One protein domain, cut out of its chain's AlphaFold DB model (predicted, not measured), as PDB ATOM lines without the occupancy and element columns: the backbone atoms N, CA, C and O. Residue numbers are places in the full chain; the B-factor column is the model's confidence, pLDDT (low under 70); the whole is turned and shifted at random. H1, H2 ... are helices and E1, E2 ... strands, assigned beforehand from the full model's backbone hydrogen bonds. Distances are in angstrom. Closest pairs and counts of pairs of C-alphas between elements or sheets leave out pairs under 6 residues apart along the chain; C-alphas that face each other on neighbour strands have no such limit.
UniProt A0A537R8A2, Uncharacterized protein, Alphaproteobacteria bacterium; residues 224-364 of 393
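Overview. This is residues 224 to 364 of the 393 residues of an uncharacterized protein of Alphaproteobacteria bacterium (UniProt A0A537R8A2). What shape does the model show? A strongly twisted sheet of six strands has H5 along one face, over E5, while H1 stands up from the opposite face over E2. H1, H2, H3 and H4 gather toward one end of the long axis, in a chain of contacts from H4 through H1 and H2 to H3, and H5 lies toward the other end. What is it made of? The printed part has 141 residues, with five named helices and six named strands in the order E1 H1 H2 E2 E3 H3 H4 E4 E5 H5 E6; its class is mixed, helices and strands, and the mixed sheet runs E4 E3 E2 E1 E5 E6. How large is it? It is compact, with a radius of gyration of the C-alphas of 14.5 A and spans of 46 by 33 by 25 A.

Along the chain. Where does the printed part begin, and what comes first? E1, residues 224 to 227, begins with C-alpha 224 at (-12.495, 7.575, 22.177). H1 follows at residues 229 to 237, 12.9 A long, and H2 at residues 243 to 258, 21.9 A. What comes next? E2, residues 266 to 272, is 19.1 A long and begins with C-alpha 266 at (-15.257, 12.036, 22.251). E3 is residues 277 to 281, H3 residues 283 to 293, 15.4 A long, and H4 residues 306 to 309. And the last stretch? E4 is residues 318 to 320 and E5 residues 332 to 336, 13.2 A long. H5, residues 346 to 357, is 16.7 A long, and E6, residues 360 to 363, ends with C-alpha 363 at (-16.359, -4.534, 23.742).

Arrangement. How do the strands pair? E1 is parallel to E2, with N 226 and O 267 2.8 A apart, and to E5, with N 225 and O 333 2.8 A apart; E5 is parallel to E6, with N 334 and O 360 2.8 A apart. E2 and E3 form an antiparallel hairpin, with N 270 and O 279 2.9 A apart, and these four N and O pairs are within hydrogen-bond range. E4 and E3 meet only at a point, where the facing C-alphas of Glu 319 and Val 279 are 4.3 A apart. What is on the sheet? H5 is on it at a height of 7.2 A, along E5 at 10 degrees on the local plane, and H1 stands up at 62 degrees on the opposite face; H2 and H3 only graze the sheet. E1, H1 H2, E2 and E5, H5, E6 are strand-helix-strand units, two parallel neighbour strands with helices between, each with a right-handed crossover. How do the helices meet? H1 touches H4, closest at the C-alphas of Gly 236 and Ala 306, 4.2 A, and only just touches H2, with 3 pairs of C-alphas within 8 A, closest at Leu 231 and Gln 245, 6.0 A. H2 touches H3 with its residues 249 to 256 alone, at a steep tilt of 48 degrees, opposite ways, closest at the C-alphas of Ser 249 and Leu 290, 6.2 A. What do the helix backbones show? Every O i to N i+4 pair is within hydrogen-bond range in H2, H3 and H5, and 4 of 5 are in H1; H4 is too short for such a pair.

Size, cuts and confidence. How far does it reach? The two C-alphas farthest apart, those of Ala 298 and Gly 329, are 46.6 A apart. Which links are long? The links H3 to H4 and E4 to E5 are long, and the printed part has no cut. Where is confidence low? The mean pLDDT of the printed part is 87.6, and residues 259, 329 and 341 to 342 are under 70.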
ATOM      1  N   ILE A 224     -11.584   8.655  21.802       93.06
ATOM      2  CA  ILE A 224     -12.495   7.575  22.177       93.06
ATOM      3  C   ILE A 224     -13.721   7.651  21.278       93.06
ATOM      4  O   ILE A 224     -14.441   8.649  21.253       93.06
ATOM      5  N   LEU A 225     -13.918   6.584  20.516       95.44
ATOM      6  CA  LEU A 225     -15.009   6.405  19.582       95.44
ATOM      7  C   LEU A 225     -16.027   5.477  20.238       95.44
ATOM      8  O   LEU A 225     -15.752   4.294  20.408       95.44
ATOM      9  N   PHE A 226     -17.176   6.004  20.635       96.38
ATOM     10  CA  PHE A 226     -18.276   5.212  21.171       96.38
ATOM     11  C   PHE A 226     -19.182   4.768  20.037       96.38
ATOM     12  O   PHE A 226     -19.776   5.598  19.354       96.38
ATOM     13  N   ASP A 227     -19.295   3.463  19.849       96.19
ATOM     14  CA  ASP A 227     -20.217   2.878  18.892       96.19
ATOM     15  C   ASP A 227     -21.581   2.637  19.550       96.19
ATOM     16  O   ASP A 227     -21.719   1.799  20.448       96.19
ATOM     17  N   VAL A 228     -22.571   3.392  19.071       95.75
ATOM     18  CA  VAL A 228     -23.980   3.380  19.491       95.75
ATOM     19  C   VAL A 228     -24.905   2.806  18.405       95.75
ATOM     20  O   VAL A 228     -26.102   3.089  18.399       95.75
ATOM     21  N   SER A 229     -24.371   2.007  17.472       94.75
ATOM     22  CA  SER A 229     -25.131   1.460  16.334       94.75
ATOM     23  C   SER A 229     -26.357   0.660  16.773       94.75
ATOM     24  O   SER A 229     -27.443   0.864  16.244       94.75
ATOM     25  N   ASP A 230     -26.188  -0.217  17.767       92.88
ATOM     26  CA  ASP A 230     -27.262  -1.060  18.310       92.88
ATOM     27  C   ASP A 230     -28.391  -0.225  18.932       92.88
ATOM     28  O   ASP A 230     -29.565  -0.444  18.637       92.88
ATOM     29  N   LEU A 231     -28.037   0.792  19.724       94.25
ATOM     30  CA  LEU A 231     -28.998   1.728  20.300       94.25
ATOM     31  C   LEU A 231     -29.796   2.453  19.212       94.25
ATOM     32  O   LEU A 231     -31.022   2.513  19.283       94.25
ATOM     33  N   ILE A 232     -29.127   2.982  18.186       94.62
ATOM     34  CA  ILE A 232     -29.790   3.726  17.103       94.62
ATOM     35  C   ILE A 232     -30.676   2.806  16.266       94.62
ATOM     36  O   ILE A 232     -31.821   3.162  15.978       94.62
ATOM     37  N   TYR A 233     -30.187   1.610  15.936       93.44
ATOM     38  CA  TYR A 233     -30.974   0.574  15.276       93.44
ATOM     39  C   TYR A 233     -32.258   0.279  16.062       93.44
ATOM     40  O   TYR A 233     -33.360   0.322  15.508       93.44
ATOM     41  N   TYR A 234     -32.128   0.071  17.374       93.00
ATOM     42  CA  TYR A 234     -33.248  -0.210  18.264       93.00
ATOM     43  C   TYR A 234     -34.281   0.928  18.290       93.00
ATOM     44  O   TYR A 234     -35.487   0.671  18.249       93.00
ATOM     45  N   LEU A 235     -33.832   2.186  18.308       92.12
ATOM     46  CA  LEU A 235     -34.708   3.365  18.251       92.12
ATOM     47  C   LEU A 235     -35.527   3.452  16.957       92.12
ATOM     48  O   LEU A 235     -36.619   4.021  16.963       92.12
ATOM     49  N   GLY A 236     -35.026   2.887  15.857       91.00
ATOM     50  CA  GLY A 236     -35.768   2.800  14.600       91.00
ATOM     51  C   GLY A 236     -36.943   1.818  14.642       91.00
ATOM     52  O   GLY A 236     -37.929   2.004  13.925       91.00
ATOM     53  N   GLU A 237     -36.871   0.797  15.498       87.88
ATOM     54  CA  GLU A 237     -37.900  -0.246  15.618       87.88
ATOM     55  C   GLU A 237     -38.851  -0.040  16.800       87.88
ATOM     56  O   GLU A 237     -39.989  -0.523  16.787       87.88
ATOM     57  N   HIS A 238     -38.417   0.688  17.829       87.94
ATOM     58  CA  HIS A 238     -39.123   0.746  19.101       87.94
ATOM     59  C   HIS A 238     -39.276   2.167  19.636       87.94
ATOM     60  O   HIS A 238     -38.340   2.955  19.704       87.94
ATOM     61  N   ALA A 239     -40.482   2.470  20.121       77.06
ATOM     62  CA  ALA A 239     -40.802   3.780  20.680       77.06
ATOM     63  C   ALA A 239     -40.244   4.009  22.097       77.06
ATOM     64  O   ALA A 239     -40.258   5.144  22.564       77.06
ATOM     65  N   ASN A 240     -39.819   2.968  22.817       83.00
ATOM     66  CA  ASN A 240     -39.335   3.058  24.197       83.00
ATOM     67  C   ASN A 240     -38.109   2.173  24.387       83.00
ATOM     68  O   ASN A 240     -38.064   1.078  23.838       83.00
ATOM     69  N   LEU A 241     -37.175   2.618  25.228       87.50
ATOM     70  CA  LEU A 241     -35.964   1.874  25.565       87.50
ATOM     71  C   LEU A 241     -36.272   0.640  26.429       87.50
ATOM     72  O   LEU A 241     -37.083   0.706  27.359       87.50
ATOM     73  N   THR A 242     -35.579  -0.467  26.175       85.81
ATOM     74  CA  THR A 242     -35.476  -1.615  27.096       85.81
ATOM     75  C   THR A 242     -34.421  -1.359  28.175       85.81
ATOM     76  O   THR A 242     -33.748  -0.331  28.156       85.81
ATOM     77  N   GLY A 243     -34.267  -2.288  29.128       85.19
ATOM     78  CA  GLY A 243     -33.240  -2.194  30.175       85.19
ATOM     79  C   GLY A 243     -31.839  -1.974  29.601       85.19
ATOM     80  O   GLY A 243     -31.191  -0.991  29.944       85.19
ATOM     81  N   ILE A 244     -31.431  -2.806  28.638       86.00
ATOM     82  CA  ILE A 244     -30.118  -2.699  27.993       86.00
ATOM     83  C   ILE A 244     -29.905  -1.346  27.305       86.00
ATOM     84  O   ILE A 244     -28.859  -0.725  27.462       86.00
ATOM     85  N   GLN A 245     -30.921  -0.832  26.608       90.50
ATOM     86  CA  GLN A 245     -30.791   0.447  25.914       90.50
ATOM     87  C   GLN A 245     -30.808   1.641  26.865       90.50
ATOM     88  O   GLN A 245     -30.166   2.655  26.589       90.50
ATOM     89  N   ARG A 246     -31.474   1.519  28.021       87.81
ATOM     90  CA  ARG A 246     -31.344   2.499  29.106       87.81
ATOM     91  C   ARG A 246     -29.930   2.509  29.674       87.81
ATOM     92  O   ARG A 246     -29.398   3.595  29.844       87.81
ATOM     93  N   VAL A 247     -29.300   1.349  29.882       90.94
ATOM     94  CA  VAL A 247     -27.894   1.271  30.325       90.94
ATOM     95  C   VAL A 247     -26.971   1.973  29.327       90.94
ATOM     96  O   VAL A 247     -26.226   2.870  29.719       90.94
ATOM     97  N   GLN A 248     -27.077   1.650  28.032       93.00
ATOM     98  CA  GLN A 248     -26.293   2.319  26.982       93.00
ATOM     99  C   GLN A 248     -26.509   3.841  26.992       93.00
ATOM    100  O   GLN A 248     -25.548   4.612  26.981       93.00
ATOM    101  N   SER A 249     -27.768   4.280  27.072       92.19
ATOM    102  CA  SER A 249     -28.124   5.704  27.093       92.19
ATOM    103  C   SER A 249     -27.583   6.417  28.332       92.19
ATOM    104  O   SER A 249     -27.042   7.514  28.216       92.19
ATOM    105  N   SER A 250     -27.670   5.791  29.507       90.00
ATOM    106  CA  SER A 250     -27.155   6.338  30.763       90.00
ATOM    107  C   SER A 250     -25.634   6.468  30.756       90.00
ATOM    108  O   SER A 250     -25.121   7.477  31.235       90.00
ATOM    109  N   ILE A 251     -24.907   5.513  30.162       90.69
ATOM    110  CA  ILE A 251     -23.451   5.620  29.973       90.69
ATOM    111  C   ILE A 251     -23.122   6.859  29.133       90.69
ATOM    112  O   ILE A 251     -22.315   7.692  29.548       90.69
ATOM    113  N   VAL A 252     -23.778   7.019  27.979       90.50
ATOM    114  CA  VAL A 252     -23.552   8.166  27.085       90.50
ATOM    115  C   VAL A 252     -23.893   9.489  27.779       90.50
ATOM    116  O   VAL A 252     -23.085  10.420  27.762       90.50
ATOM    117  N   LEU A 253     -25.061   9.576  28.423       86.94
ATOM    118  CA  LEU A 253     -25.503  10.773  29.140       86.94
ATOM    119  C   LEU A 253     -24.572  11.131  30.298       86.94
ATOM    120  O   LEU A 253     -24.265  12.309  30.479       86.94
ATOM    121  N   SER A 254     -24.093  10.141  31.051       84.50
ATOM    122  CA  SER A 254     -23.163  10.354  32.161       84.50
ATOM    123  C   SER A 254     -21.825  10.917  31.674       84.50
ATOM    124  O   SER A 254     -21.365  11.945  32.175       84.50
ATOM    125  N   ILE A 255     -21.246  10.325  30.621       83.25
ATOM    126  CA  ILE A 255     -19.991  10.805  30.018       83.25
ATOM    127  C   ILE A 255     -20.121  12.268  29.572       83.25
ATOM    128  O   ILE A 255     -19.216  13.070  29.809       83.25
ATOM    129  N   LEU A 256     -21.247  12.617  28.944       79.31
ATOM    130  CA  LEU A 256     -21.489  13.955  28.404       79.31
ATOM    131  C   LEU A 256     -21.826  15.000  29.469       79.31
ATOM    132  O   LEU A 256     -21.380  16.140  29.345       79.31
ATOM    133  N   SER A 257     -22.579  14.622  30.503       75.62
ATOM    134  CA  SER A 257     -23.044  15.549  31.545       75.62
ATOM    135  C   SER A 257     -21.975  15.836  32.595       75.62
ATOM    136  O   SER A 257     -21.912  16.944  33.117       75.62
ATOM    137  N   HIS A 258     -21.126  14.850  32.899       74.38
ATOM    138  CA  HIS A 258     -20.134  14.956  33.973       74.38
ATOM    139  C   HIS A 258     -18.717  15.235  33.475       74.38
ATOM    140  O   HIS A 258     -17.800  15.358  34.282       74.38
ATOM    141  N   GLY A 259     -18.515  15.337  32.157       66.56
ATOM    142  CA  GLY A 259     -17.214  15.687  31.591       66.56
ATOM    143  C   GLY A 259     -16.109  14.698  31.967       66.56
ATOM    144  O   GLY A 259     -14.952  15.096  32.075       66.56
ATOM    145  N   VAL A 260     -16.462  13.415  32.148       72.69
ATOM    146  CA  VAL A 260     -15.521  12.319  32.464       72.69
ATOM    147  C   VAL A 260     -14.353  12.308  31.473       72.69
ATOM    148  O   VAL A 260     -13.222  11.968  31.814       72.69
ATOM    149  N   LEU A 261     -14.636  12.714  30.233       70.00
ATOM    150  CA  LEU A 261     -13.683  12.886  29.151       70.00
ATOM    151  C   LEU A 261     -13.881  14.266  28.503       70.00
ATOM    152  O   LEU A 261     -15.021  14.733  28.407       70.00
ATOM    153  N   PRO A 262     -12.814  14.915  27.996       73.56
ATOM    154  CA  PRO A 262     -12.957  16.143  27.223       73.56
ATOM    155  C   PRO A 262     -13.867  15.898  26.018       73.56
ATOM    156  O   PRO A 262     -13.645  14.946  25.273       73.56
ATOM    157  N   GLN A 263     -14.844  16.771  25.762       70.38
ATOM    158  CA  GLN A 263     -15.738  16.615  24.602       70.38
ATOM    159  C   GLN A 263     -14.975  16.545  23.273       70.38
ATOM    160  O   GLN A 263     -15.379  15.832  22.363       70.38
ATOM    161  N   SER A 264     -13.830  17.227  23.177       75.25
ATOM    162  CA  SER A 264     -12.944  17.148  22.015       75.25
ATOM    163  C   SER A 264     -12.338  15.756  21.809       75.25
ATOM    164  O   SER A 264     -11.964  15.429  20.690       75.25
ATOM    165  N   ALA A 265     -12.244  14.917  22.838       81.94
ATOM    166  CA  ALA A 265     -11.742  13.548  22.743       81.94
ATOM    167  C   ALA A 265     -12.826  12.528  22.350       81.94
ATOM    168  O   ALA A 265     -12.487  11.400  21.984       81.94
ATOM    169  N   LEU A 266     -14.103  12.915  22.417       88.06
ATOM    170  CA  LEU A 266     -15.257  12.036  22.251       88.06
ATOM    171  C   LEU A 266     -15.813  12.082  20.831       88.06
ATOM    172  O   LEU A 266     -16.064  13.151  20.276       88.06
ATOM    173  N   ILE A 267     -16.064  10.906  20.264       90.94
ATOM    174  CA  ILE A 267     -16.723  10.751  18.969       90.94
ATOM    175  C   ILE A 267     -17.788   9.671  19.123       90.94
ATOM    176  O   ILE A 267     -17.471   8.555  19.518       90.94
ATOM    177  N   PHE A 268     -19.039   9.977  18.792       95.38
ATOM    178  CA  PHE A 268     -20.100   8.971  18.742       95.38
ATOM    179  C   PHE A 268     -20.265   8.499  17.309       95.38
ATOM    180  O   PHE A 268     -20.468   9.309  16.403       95.38
ATOM    181  N   LEU A 269     -20.146   7.196  17.107       97.06
ATOM    182  CA  LEU A 269     -20.274   6.544  15.818       97.06
ATOM    183  C   LEU A 269     -21.512   5.660  15.779       97.06
ATOM    184  O   LEU A 269     -21.930   5.083  16.779       97.06
ATOM    185  N   SER A 270     -22.043   5.522  14.576       96.12
ATOM    186  CA  SER A 270     -23.040   4.529  14.218       96.12
ATOM    187  C   SER A 270     -22.648   3.894  12.891       96.12
ATOM    188  O   SER A 270     -22.022   4.537  12.041       96.12
ATOM    189  N   PHE A 271     -22.984   2.629  12.704       95.75
ATOM    190  CA  PHE A 271     -22.736   1.906  11.475       95.75
ATOM    191  C   PHE A 271     -23.917   2.091  10.527       95.75
ATOM    192  O   PHE A 271     -25.028   1.637  10.799       95.75
ATOM    193  N   ASN A 272     -23.674   2.745   9.394       94.94
ATOM    194  CA  ASN A 272     -24.686   2.908   8.366       94.94
ATOM    195  C   ASN A 272     -24.810   1.615   7.555       94.94
ATOM    196  O   ASN A 272     -23.950   1.303   6.731       94.94
ATOM    197  N   ALA A 273     -25.902   0.881   7.751       91.69
ATOM    198  CA  ALA A 273     -26.127  -0.395   7.077       91.69
ATOM    199  C   ALA A 273     -26.430  -0.254   5.569       91.69
ATOM    200  O   ALA A 273     -26.199  -1.204   4.820       91.69
ATOM    201  N   ARG A 274     -26.895   0.916   5.094       91.69
ATOM    202  CA  ARG A 274     -27.134   1.174   3.657       91.69
ATOM    203  C   ARG A 274     -25.821   1.379   2.904       91.69
ATOM    204  O   ARG A 274     -25.600   0.753   1.873       91.69
ATOM    205  N   SER A 275     -24.948   2.247   3.419       93.06
ATOM    206  CA  SER A 275     -23.654   2.562   2.790       93.06
ATOM    207  C   SER A 275     -22.515   1.645   3.238       93.06
ATOM    208  O   SER A 275     -21.433   1.680   2.650       93.06
ATOM    209  N   ARG A 276     -22.738   0.826   4.274       92.94
ATOM    210  CA  ARG A 276     -21.739  -0.058   4.896       92.94
ATOM    211  C   ARG A 276     -20.498   0.719   5.332       92.94
ATOM    212  O   ARG A 276     -19.358   0.303   5.086       92.94
ATOM    213  N   SER A 277     -20.717   1.885   5.928       93.00
ATOM    214  CA  SER A 277     -19.672   2.798   6.391       93.00
ATOM    215  C   SER A 277     -20.006   3.366   7.767       93.00
ATOM    216  O   SER A 277     -21.137   3.274   8.241       93.00
ATOM    217  N   TRP A 278     -19.002   3.926   8.439       95.50
ATOM    218  CA  TRP A 278     -19.214   4.624   9.700       95.50
ATOM    219  C   TRP A 278     -19.816   5.998   9.450       95.50
ATOM    220  O   TRP A 278     -19.416   6.704   8.522       95.50
ATOM    221  N   VAL A 279     -20.721   6.407  10.328       96.19
ATOM    222  CA  VAL A 279     -21.191   7.785  10.415       96.19
ATOM    223  C   VAL A 279     -20.955   8.323  11.820       96.19
ATOM    224  O   VAL A 279     -21.198   7.634  12.808       96.19
ATOM    225  N   SER A 280     -20.467   9.556  11.923       94.38
ATOM    226  CA  SER A 280     -20.387  10.284  13.184       94.38
ATOM    227  C   SER A 280     -21.728  10.933  13.487       94.38
ATOM    228  O   SER A 280     -22.264  11.663  12.646       94.38
ATOM    229  N   ILE A 281     -22.234  10.706  14.691       91.75
ATOM    230  CA  ILE A 281     -23.473  11.295  15.184       91.75
ATOM    231  C   ILE A 281     -23.147  12.612  15.900       91.75
ATOM    232  O   ILE A 281     -22.242  12.635  16.739       91.75
ATOM    233  N   PRO A 282     -23.861  13.718  15.612       86.12
ATOM    234  CA  PRO A 282     -23.641  14.973  16.318       86.12
ATOM    235  C   PRO A 282     -23.904  14.819  17.818       86.12
ATOM    236  O   PRO A 282     -25.023  14.506  18.226       86.12
ATOM    237  N   THR A 283     -22.894  15.103  18.641       85.69
ATOM    238  CA  THR A 283     -22.969  14.946  20.102       85.69
ATOM    239  C   THR A 283     -24.149  15.697  20.715       85.69
ATOM    240  O   THR A 283     -24.857  15.141  21.547       85.69
ATOM    241  N   GLY A 284     -24.405  16.935  20.275       80.00
ATOM    242  CA  GLY A 284     -25.527  17.732  20.781       80.00
ATOM    243  C   GLY A 284     -26.894  17.135  20.438       80.00
ATOM    244  O   GLY A 284     -27.780  17.113  21.287       80.00
ATOM    245  N   PHE A 285     -27.049  16.595  19.224       83.94
ATOM    246  CA  PHE A 285     -28.286  15.926  18.822       83.94
ATOM    247  C   PHE A 285     -28.493  14.632  19.613       83.94
ATOM    248  O   PHE A 285     -29.577  14.406  20.142       83.94
ATOM    249  N   LEU A 286     -27.445  13.810  19.733       85.75
ATOM    250  CA  LEU A 286     -27.493  12.568  20.501       85.75
ATOM    251  C   LEU A 286     -27.851  12.836  21.966       85.75
ATOM    252  O   LEU A 286     -28.734  12.183  22.504       85.75
ATOM    253  N   PHE A 287     -27.215  13.827  22.592       83.75
ATOM    254  CA  PHE A 287     -27.502  14.211  23.972       83.75
ATOM    255  C   PHE A 287     -28.971  14.603  24.169       83.75
ATOM    256  O   PHE A 287     -29.644  14.034  25.029       83.75
ATOM    257  N   ALA A 288     -29.482  15.512  23.332       78.19
ATOM    258  CA  ALA A 288     -30.871  15.959  23.397       78.19
ATOM    259  C   ALA A 288     -31.855  14.801  23.172       78.19
ATOM    260  O   ALA A 288     -32.814  14.655  23.927       78.19
ATOM    261  N   LEU A 289     -31.593  13.948  22.176       87.25
ATOM    262  CA  LEU A 289     -32.416  12.776  21.885       87.25
ATOM    263  C   LEU A 289     -32.470  11.814  23.075       87.25
ATOM    264  O   LEU A 289     -33.551  11.374  23.457       87.25
ATOM    265  N   LEU A 290     -31.322  11.486  23.669       89.44
ATOM    266  CA  LEU A 290     -31.280  10.557  24.793       89.44
ATOM    267  C   LEU A 290     -32.017  11.119  26.008       89.44
ATOM    268  O   LEU A 290     -32.806  10.385  26.587       89.44
ATOM    269  N   GLN A 291     -31.844  12.399  26.353       85.12
ATOM    270  CA  GLN A 291     -32.603  13.028  27.443       85.12
ATOM    271  C   GLN A 291     -34.119  12.982  27.196       85.12
ATOM    272  O   GLN A 291     -34.881  12.615  28.091       85.12
ATOM    273  N   ASP A 292     -34.548  13.294  25.973       86.88
ATOM    274  CA  ASP A 292     -35.956  13.285  25.571       86.88
ATOM    275  C   ASP A 292     -36.571  11.876  25.676       86.88
ATOM    276  O   ASP A 292     -37.704  11.708  26.124       86.88
ATOM    277  N   LEU A 293     -35.808  10.823  25.369       88.62
ATOM    278  CA  LEU A 293     -36.283   9.436  25.446       88.62
ATOM    279  C   LEU A 293     -36.606   8.956  26.870       88.62
ATOM    280  O   LEU A 293     -37.443   8.055  27.018       88.62
ATOM    281  N   PHE A 294     -36.009   9.556  27.908       85.38
ATOM    282  CA  PHE A 294     -36.365   9.283  29.309       85.38
ATOM    283  C   PHE A 294     -37.660   9.981  29.745       85.38
ATOM    284  O   PHE A 294     -38.228   9.618  30.777       85.38
ATOM    285  N   LEU A 295     -38.177  10.928  28.957       83.56
ATOM    286  CA  LEU A 295     -39.468  11.555  29.220       83.56
ATOM    287  C   LEU A 295     -40.631  10.640  28.799       83.56
ATOM    288  O   LEU A 295     -40.505   9.824  27.869       83.56
ATOM    289  N   PRO A 296     -41.813  10.796  29.430       83.81
ATOM    290  CA  PRO A 296     -43.050  10.209  28.936       83.81
ATOM    291  C   PRO A 296     -43.278  10.574  27.468       83.81
ATOM    292  O   PRO A 296     -43.085  11.719  27.075       83.81
ATOM    293  N   ARG A 297     -43.765   9.624  26.656       81.44
ATOM    294  CA  ARG A 297     -43.931   9.806  25.199       81.44
ATOM    295  C   ARG A 297     -44.694  11.080  24.808       81.44
ATOM    296  O   ARG A 297     -44.390  11.664  23.779       81.44
ATOM    297  N   ALA A 298     -45.667  11.503  25.614       86.06
ATOM    298  CA  ALA A 298     -46.455  12.712  25.370       86.06
ATOM    299  C   ALA A 298     -45.670  14.028  25.555       86.06
ATOM    300  O   ALA A 298     -46.125  15.067  25.095       86.06
ATOM    301  N   GLN A 299     -44.523  13.989  26.237       87.00
ATOM    302  CA  GLN A 299     -43.664  15.141  26.532       87.00
ATOM    303  C   GLN A 299     -42.422  15.195  25.634       87.00
ATOM    304  O   GLN A 299     -41.621  16.115  25.756       87.00
ATOM    305  N   ARG A 300     -42.257  14.207  24.748       88.44
ATOM    306  CA  ARG A 300     -41.114  14.106  23.846       88.44
ATOM    307  C   ARG A 300     -41.213  15.111  22.714       88.44
ATOM    308  O   ARG A 300     -42.267  15.252  22.093       88.44
ATOM    309  N   THR A 301     -40.107  15.780  22.439       88.69
ATOM    310  CA  THR A 301     -40.016  16.884  21.475       88.69
ATOM    311  C   THR A 301     -38.965  16.649  20.399       88.69
ATOM    312  O   THR A 301     -39.041  17.260  19.331       88.69
ATOM    313  N   VAL A 302     -38.005  15.749  20.631       85.00
ATOM    314  CA  VAL A 302     -36.924  15.491  19.680       85.00
ATOM    315  C   VAL A 302     -37.401  14.496  18.627       85.00
ATOM    316  O   VAL A 302     -37.605  13.313  18.891       85.00
ATOM    317  N   ALA A 303     -37.571  14.986  17.399       86.44
ATOM    318  CA  ALA A 303     -37.977  14.169  16.265       86.44
ATOM    319  C   ALA A 303     -36.768  13.624  15.491       86.44
ATOM    320  O   ALA A 303     -35.779  14.323  15.258       86.44
ATOM    321  N   PHE A 304     -36.883  12.381  15.029       89.50
ATOM    322  CA  PHE A 304     -35.947  11.760  14.098       89.50
ATOM    323  C   PHE A 304     -36.690  10.785  13.168       89.50
ATOM    324  O   PHE A 304     -37.709  10.211  13.563       89.50
ATOM    325  N   PRO A 305     -36.208  10.583  11.932       91.12
ATOM    326  CA  PRO A 305     -36.759   9.585  11.024       91.12
ATOM    327  C   PRO A 305     -36.438   8.169  11.522       91.12
ATOM    328  O   PRO A 305     -35.318   7.684  11.380       91.12
ATOM    329  N   ALA A 306     -37.435   7.483  12.093       91.31
ATOM    330  CA  ALA A 306     -37.276   6.117  12.601       91.31
ATOM    331  C   ALA A 306     -36.805   5.134  11.512       91.31
ATOM    332  O   ALA A 306     -36.010   4.242  11.784       91.31
ATOM    333  N   GLU A 307     -37.241   5.329  10.264       92.31
ATOM    334  CA  GLU A 307     -36.786   4.514   9.137       92.31
ATOM    335  C   GLU A 307     -35.278   4.627   8.902       92.31
ATOM    336  O   GLU A 307     -34.627   3.609   8.694       92.31
ATOM    337  N   ASP A 308     -34.710   5.829   8.967       93.12
ATOM    338  CA  ASP A 308     -33.270   6.022   8.795       93.12
ATOM    339  C   ASP A 308     -32.486   5.512  10.013       93.12
ATOM    340  O   ASP A 308     -31.405   4.935   9.855       93.12
ATOM    341  N   ALA A 309     -33.061   5.622  11.216       93.62
ATOM    342  CA  ALA A 309     -32.477   5.069  12.436       93.62
ATOM    343  C   ALA A 309     -32.331   3.535  12.372       93.62
ATOM    344  O   ALA A 309     -31.304   3.014  12.802       93.62
ATOM    345  N   ARG A 310     -33.256   2.809  11.718       91.62
ATOM    346  CA  ARG A 310     -33.106   1.358  11.439       91.62
ATOM    347  C   ARG A 310     -31.866   1.014  10.615       91.62
ATOM    348  O   ARG A 310     -31.446  -0.136  10.577       91.62
ATOM    349  N   TYR A 311     -31.286   1.987   9.925       92.44
ATOM    350  CA  TYR A 311     -30.047   1.812   9.177       92.44
ATOM    351  C   TYR A 311     -28.859   2.506   9.846       92.44
ATOM    352  O   TYR A 311     -27.821   2.643   9.209       92.44
ATOM    353  N   GLY A 312     -28.993   2.929  11.106       91.56
ATOM    354  CA  GLY A 312     -27.925   3.551  11.886       91.56
ATOM    355  C   GLY A 312     -27.740   5.048  11.627       91.56
ATOM    356  O   GLY A 312     -26.691   5.587  11.976       91.56
ATOM    357  N   ILE A 313     -28.708   5.736  11.017       93.50
ATOM    358  CA  ILE A 313     -28.580   7.149  10.636       93.50
ATOM    359  C   ILE A 313     -29.485   8.016  11.517       93.50
ATOM    360  O   ILE A 313     -30.674   7.750  11.664       93.50
ATOM    361  N   LEU A 314     -28.926   9.097  12.066       92.00
ATOM    362  CA  LEU A 314     -29.669  10.142  12.775       92.00
ATOM    363  C   LEU A 314     -29.497  11.506  12.084       92.00
ATOM    364  O   LEU A 314     -28.539  11.696  11.328       92.00
ATOM    365  N   PRO A 315     -30.390  12.479  12.347       89.38
ATOM    366  CA  PRO A 315     -30.260  13.840  11.840       89.38
ATOM    367  C   PRO A 315     -28.868  14.442  12.061       89.38
ATOM    368  O   PRO A 315     -28.317  14.430  13.162       89.38
ATOM    369  N   GLY A 316     -28.291  14.976  10.984       84.19
ATOM    370  CA  GLY A 316     -26.965  15.593  11.001       84.19
ATOM    371  C   GLY A 316     -25.792  14.610  11.047       84.19
ATOM    372  O   GLY A 316     -24.650  15.068  11.134       84.19
ATOM    373  N   ALA A 317     -26.035  13.297  10.971       91.44
ATOM    374  CA  ALA A 317     -24.972  12.310  10.834       91.44
ATOM    375  C   ALA A 317     -24.129  12.577   9.577       91.44
ATOM    376  O   ALA A 317     -24.651  12.919   8.514       91.44
ATOM    377  N   LYS A 318     -22.811  12.423   9.707       92.94
ATOM    378  CA  LYS A 318     -21.841  12.621   8.618       92.94
ATOM    379  C   LYS A 318     -20.993  11.380   8.455       92.94
ATOM    380  O   LYS A 318     -20.693  10.726   9.446       92.94
ATOM    381  N   GLU A 319     -20.590  11.069   7.231       95.38
ATOM    382  CA  GLU A 319     -19.657   9.970   6.993       95.38
ATOM    383  C   GLU A 319     -18.361  10.169   7.791       95.38
ATOM    384  O   GLU A 319     -17.818  11.273   7.867       95.38
ATOM    385  N   PHE A 320     -17.884   9.087   8.400       94.38
ATOM    386  CA  PHE A 320     -16.685   9.073   9.218       94.38
ATOM    387  C   PHE A 320     -15.663   8.095   8.640       94.38
ATOM    388  O   PHE A 320     -15.855   6.882   8.645       94.38
ATOM    389  N   THR A 321     -14.534   8.624   8.175       90.19
ATOM    390  CA  THR A 321     -13.423   7.822   7.640       90.19
ATOM    391  C   THR A 321     -12.241   7.729   8.604       90.19
ATOM    392  O   THR A 321     -11.302   6.983   8.351       90.19
ATOM    393  N   GLY A 322     -12.262   8.495   9.699       87.44
ATOM    394  CA  GLY A 322     -11.136   8.663  10.623       87.44
ATOM    395  C   GLY A 322     -10.070   9.657  10.145       87.44
ATOM    396  O   GLY A 322      -9.374  10.229  10.981       87.44
ATOM    397  N   ILE A 323      -9.999   9.938   8.842       86.06
ATOM    398  CA  ILE A 323      -9.029  10.871   8.251       86.06
ATOM    399  C   ILE A 323      -9.259  12.291   8.790       86.06
ATOM    400  O   ILE A 323     -10.396  12.742   8.935       86.06
ATOM    401  N   GLY A 324      -8.178  12.993   9.128       84.38
ATOM    402  CA  GLY A 324      -8.189  14.326   9.739       84.38
ATOM    403  C   GLY A 324      -8.598  14.354  11.216       84.38
ATOM    404  O   GLY A 324      -8.445  15.383  11.871       84.38
ATOM    405  N   VAL A 325      -9.081  13.235  11.765       84.12
ATOM    406  CA  VAL A 325      -9.524  13.126  13.164       84.12
ATOM    407  C   VAL A 325      -8.592  12.218  13.967       84.12
ATOM    408  O   VAL A 325      -8.118  12.600  15.040       84.12
ATOM    409  N   LEU A 326      -8.297  11.033  13.432       86.81
ATOM    410  CA  LEU A 326      -7.437  10.014  14.039       86.81
ATOM    411  C   LEU A 326      -5.981  10.104  13.554       86.81
ATOM    412  O   LEU A 326      -5.087   9.578  14.206       86.81
ATOM    413  N   ASP A 327      -5.727  10.846  12.473       80.38
ATOM    414  CA  ASP A 327      -4.394  11.022  11.864       80.38
ATOM    415  C   ASP A 327      -3.431  11.857  12.713       80.38
ATOM    416  O   ASP A 327      -2.240  11.934  12.428       80.38
ATOM    417  N   SER A 328      -3.939  12.494  13.767       71.25
ATOM    418  CA  SER A 328      -3.185  13.402  14.638       71.25
ATOM    419  C   SER A 328      -2.117  12.709  15.506       71.25
ATOM    420  O   SER A 328      -1.474  13.365  16.321       71.25
ATOM    421  N   GLY A 329      -1.912  11.396  15.342       65.81
ATOM    422  CA  GLY A 329      -0.870  10.611  16.017       65.81
ATOM    423  C   GLY A 329      -1.198  10.208  17.459       65.81
ATOM    424  O   GLY A 329      -0.433   9.468  18.076       65.81
ATOM    425  N   GLY A 330      -2.331  10.664  17.998       78.81
ATOM    426  CA  GLY A 330      -2.837  10.238  19.300       78.81
ATOM    427  C   GLY A 330      -3.437   8.824  19.258       78.81
ATOM    428  O   GLY A 330      -3.968   8.406  18.226       78.81
ATOM    429  N   PRO A 331      -3.386   8.061  20.365       87.94
ATOM    430  CA  PRO A 331      -4.001   6.739  20.418       87.94
ATOM    431  C   PRO A 331      -5.520   6.838  20.231       87.94
ATOM    432  O   PRO A 331      -6.156   7.797  20.667       87.94
ATOM    433  N   SER A 332      -6.120   5.824  19.608       91.88
ATOM    434  CA  SER A 332      -7.568   5.755  19.415       91.88
ATOM    435  C   SER A 332      -8.153   4.446  19.932       91.88
ATOM    436  O   SER A 332      -7.536   3.381  19.820       91.88
ATOM    437  N   VAL A 333      -9.351   4.524  20.512       94.56
ATOM    438  CA  VAL A 333     -10.095   3.374  21.039       94.56
ATOM    439  C   VAL A 333     -11.519   3.405  20.502       94.56
ATOM    440  O   VAL A 333     -12.228   4.380  20.718       94.56
ATOM    441  N   LEU A 334     -11.943   2.336  19.831       95.44
ATOM    442  CA  LEU A 334     -13.333   2.075  19.478       95.44
ATOM    443  C   LEU A 334     -13.970   1.223  20.578       95.44
ATOM    444  O   LEU A 334     -13.565   0.080  20.784       95.44
ATOM    445  N   CYS A 335     -14.942   1.795  21.279       95.56
ATOM    446  CA  CYS A 335     -15.693   1.174  22.357       95.56
ATOM    447  C   CYS A 335     -17.099   0.819  21.869       95.56
ATOM    448  O   CYS A 335     -17.912   1.705  21.604       95.56
ATOM    449  N   LEU A 336     -17.381  -0.475  21.752       94.62
ATOM    450  CA  LEU A 336     -18.701  -0.983  21.407       94.62
ATOM    451  C   LEU A 336     -19.606  -0.989  22.643       94.62
ATOM    452  O   LEU A 336     -19.304  -1.677  23.622       94.62
ATOM    453  N   LEU A 337     -20.711  -0.233  22.583       93.25
ATOM    454  CA  LEU A 337     -21.701  -0.154  23.662       93.25
ATOM    455  C   LEU A 337     -22.859  -1.145  23.514       93.25
ATOM    456  O   LEU A 337     -23.618  -1.288  24.455       93.25
ATOM    457  N   GLY A 338     -23.013  -1.848  22.397       88.12
ATOM    458  CA  GLY A 338     -24.121  -2.790  22.209       88.12
ATOM    459  C   GLY A 338     -23.745  -3.965  21.315       88.12
ATOM    460  O   GLY A 338     -22.588  -4.375  21.268       88.12
ATOM    461  N   ALA A 339     -24.714  -4.506  20.581       83.75
ATOM    462  CA  ALA A 339     -24.514  -5.650  19.693       83.75
ATOM    463  C   ALA A 339     -24.510  -5.254  18.204       83.75
ATOM    464  O   ALA A 339     -25.449  -5.524  17.466       83.75
ATOM    465  N   ALA A 340     -23.427  -4.637  17.724       73.50
ATOM    466  CA  ALA A 340     -23.352  -4.143  16.339       73.50
ATOM    467  C   ALA A 340     -22.869  -5.186  15.300       73.50
ATOM    468  O   ALA A 340     -22.835  -4.912  14.101       73.50
ATOM    469  N   TRP A 341     -22.514  -6.406  15.722       66.50
ATOM    470  CA  TRP A 341     -21.977  -7.450  14.831       66.50
ATOM    471  C   TRP A 341     -23.016  -8.093  13.902       66.50
ATOM    472  O   TRP A 341     -22.647  -8.869  13.022       66.50
ATOM    473  N   VAL A 342     -24.303  -7.780  14.076       65.19
ATOM    474  CA  VAL A 342     -25.378  -8.227  13.174       65.19
ATOM    475  C   VAL A 342     -25.327  -7.533  11.811       65.19
ATOM    476  O   VAL A 342     -25.911  -8.020  10.843       65.19
ATOM    477  N   HIS A 343     -24.615  -6.409  11.704       75.94
ATOM    478  CA  HIS A 343     -24.485  -5.684  10.449       75.94
ATOM    479  C   HIS A 343     -23.405  -6.307   9.558       75.94
ATOM    480  O   HIS A 343     -22.251  -6.484   9.960       75.94
ATOM    481  N   GLN A 344     -23.772  -6.599   8.307       77.62
ATOM    482  CA  GLN A 344     -22.814  -7.014   7.285       77.62
ATOM    483  C   GLN A 344     -21.698  -5.966   7.146       77.62
ATOM    484  O   GLN A 344     -21.943  -4.765   7.226       77.62
ATOM    485  N   ASP A 345     -20.464  -6.427   6.945       83.69
ATOM    486  CA  ASP A 345     -19.256  -5.603   6.788       83.69
ATOM    487  C   ASP A 345     -18.802  -4.783   8.012       83.69
ATOM    488  O   ASP A 345     -17.736  -4.161   7.965       83.69
ATOM    489  N   TYR A 346     -19.508  -4.853   9.145       90.06
ATOM    490  CA  TYR A 346     -19.134  -4.154  10.378       90.06
ATOM    491  C   TYR A 346     -17.697  -4.469  10.822       90.06
ATOM    492  O   TYR A 346     -16.850  -3.580  10.948       90.06
ATOM    493  N   ILE A 347     -17.376  -5.759  10.970       89.50
ATOM    494  CA  ILE A 347     -16.044  -6.208  11.400       89.50
ATOM    495  C   ILE A 347     -14.967  -5.791  10.391       89.50
ATOM    496  O   ILE A 347     -13.864  -5.414  10.789       89.50
ATOM    497  N   HIS A 348     -15.278  -5.778   9.090       89.12
ATOM    498  CA  HIS A 348     -14.345  -5.293   8.072       89.12
ATOM    499  C   HIS A 348     -14.004  -3.812   8.274       89.12
ATOM    500  O   HIS A 348     -12.839  -3.431   8.123       89.12
ATOM    501  N   ARG A 349     -14.969  -2.981   8.684       90.94
ATOM    502  CA  ARG A 349     -14.724  -1.562   8.989       90.94
ATOM    503  C   ARG A 349     -14.005  -1.340  10.317       90.94
ATOM    504  O   ARG A 349     -13.158  -0.449  10.382       90.94
ATOM    505  N   VAL A 350     -14.246  -2.161  11.339       91.75
ATOM    506  CA  VAL A 350     -13.436  -2.153  12.575       91.75
ATOM    507  C   VAL A 350     -11.972  -2.478  12.256       91.75
ATOM    508  O   VAL A 350     -11.055  -1.779  12.692       91.75
ATOM    509  N   LEU A 351     -11.738  -3.514  11.445       90.81
ATOM    510  CA  LEU A 351     -10.393  -3.902  11.021       90.81
ATOM    511  C   LEU A 351      -9.715  -2.823  10.169       90.81
ATOM    512  O   LEU A 351      -8.500  -2.663  10.277       90.81
ATOM    513  N   ALA A 352     -10.468  -2.076   9.358       89.25
ATOM    514  CA  ALA A 352      -9.937  -0.943   8.604       89.25
ATOM    515  C   ALA A 352      -9.398   0.154   9.539       89.25
ATOM    516  O   ALA A 352      -8.240   0.541   9.391       89.25
ATOM    517  N   LEU A 353     -10.164   0.561  10.561       90.06
ATOM    518  CA  LEU A 353      -9.706   1.530  11.570       90.06
ATOM    519  C   LEU A 353      -8.455   1.033  12.311       90.06
ATOM    520  O   LEU A 353      -7.483   1.770  12.476       90.06
ATOM    521  N   LYS A 354      -8.434  -0.251  12.690       90.62
ATOM    522  CA  LYS A 354      -7.271  -0.871  13.338       90.62
ATOM    523  C   LYS A 354      -6.026  -0.856  12.447       90.62
ATOM    524  O   LYS A 354      -4.942  -0.551  12.933       90.62
ATOM    525  N   ARG A 355      -6.161  -1.204  11.162       90.38
ATOM    526  CA  ARG A 355      -5.037  -1.250  10.207       90.38
ATOM    527  C   ARG A 355      -4.519   0.140   9.855       90.38
ATOM    528  O   ARG A 355      -3.315   0.299   9.708       90.38
ATOM    529  N   GLN A 356      -5.419   1.107   9.704       89.69
ATOM    530  CA  GLN A 356      -5.075   2.442   9.223       89.69
ATOM    531  C   GLN A 356      -4.582   3.364  10.344       89.69
ATOM    532  O   GLN A 356      -3.611   4.085  10.143       89.69
ATOM    533  N   PHE A 357      -5.206   3.318  11.526       88.62
ATOM    534  CA  PHE A 357      -4.940   4.266  12.619       88.62
ATOM    535  C   PHE A 357      -4.437   3.601  13.906       88.62
ATOM    536  O   PHE A 357      -4.287   4.264  14.930       88.62
ATOM    537  N   GLY A 358      -4.226   2.280  13.905       87.75
ATOM    538  CA  GLY A 358      -3.843   1.549  15.116       87.75
ATOM    539  C   GLY A 358      -4.936   1.527  16.191       87.75
ATOM    540  O   GLY A 358      -4.633   1.284  17.360       87.75
ATOM    541  N   THR A 359      -6.198   1.786  15.821       91.75
ATOM    542  CA  THR A 359      -7.323   1.855  16.761       91.75
ATOM    543  C   THR A 359      -7.483   0.549  17.534       91.75
ATOM    544  O   THR A 359      -7.567  -0.539  16.954       91.75
ATOM    545  N   ARG A 360      -7.546   0.652  18.864       94.06
ATOM    546  CA  ARG A 360      -7.846  -0.478  19.753       94.06
ATOM    547  C   ARG A 360      -9.349  -0.699  19.803       94.06
ATOM    548  O   ARG A 360     -10.101   0.261  19.882       94.06
ATOM    549  N   PHE A 361      -9.781  -1.952  19.782       92.62
ATOM    550  CA  PHE A 361     -11.193  -2.307  19.884       92.62
ATOM    551  C   PHE A 361     -11.492  -2.848  21.281       92.62
ATOM    552  O   PHE A 361     -10.769  -3.720  21.765       92.62
ATOM    553  N   VAL A 362     -12.541  -2.325  21.907       93.06
ATOM    554  CA  VAL A 362     -13.036  -2.729  23.224       93.06
ATOM    555  C   VAL A 362     -14.522  -3.033  23.094       93.06
ATOM    556  O   VAL A 362     -15.267  -2.249  22.510       93.06
ATOM    557  N   MET A 363     -14.947  -4.169  23.642       88.38
ATOM    558  CA  MET A 363     -16.359  -4.534  23.742       88.38
ATOM    559  C   MET A 363     -16.840  -4.354  25.176       88.38
ATOM    560  O   MET A 363     -16.155  -4.771  26.112       88.38
ATOM    561  N   THR A 364     -18.016  -3.757  25.334       87.12
ATOM    562  CA  THR A 364     -18.692  -3.667  26.627       87.12
ATOM    563  C   THR A 364     -19.737  -4.769  26.696       87.12
ATOM    564  O   THR A 364     -20.591  -4.871  25.819       87.12
TER     565      THR A 364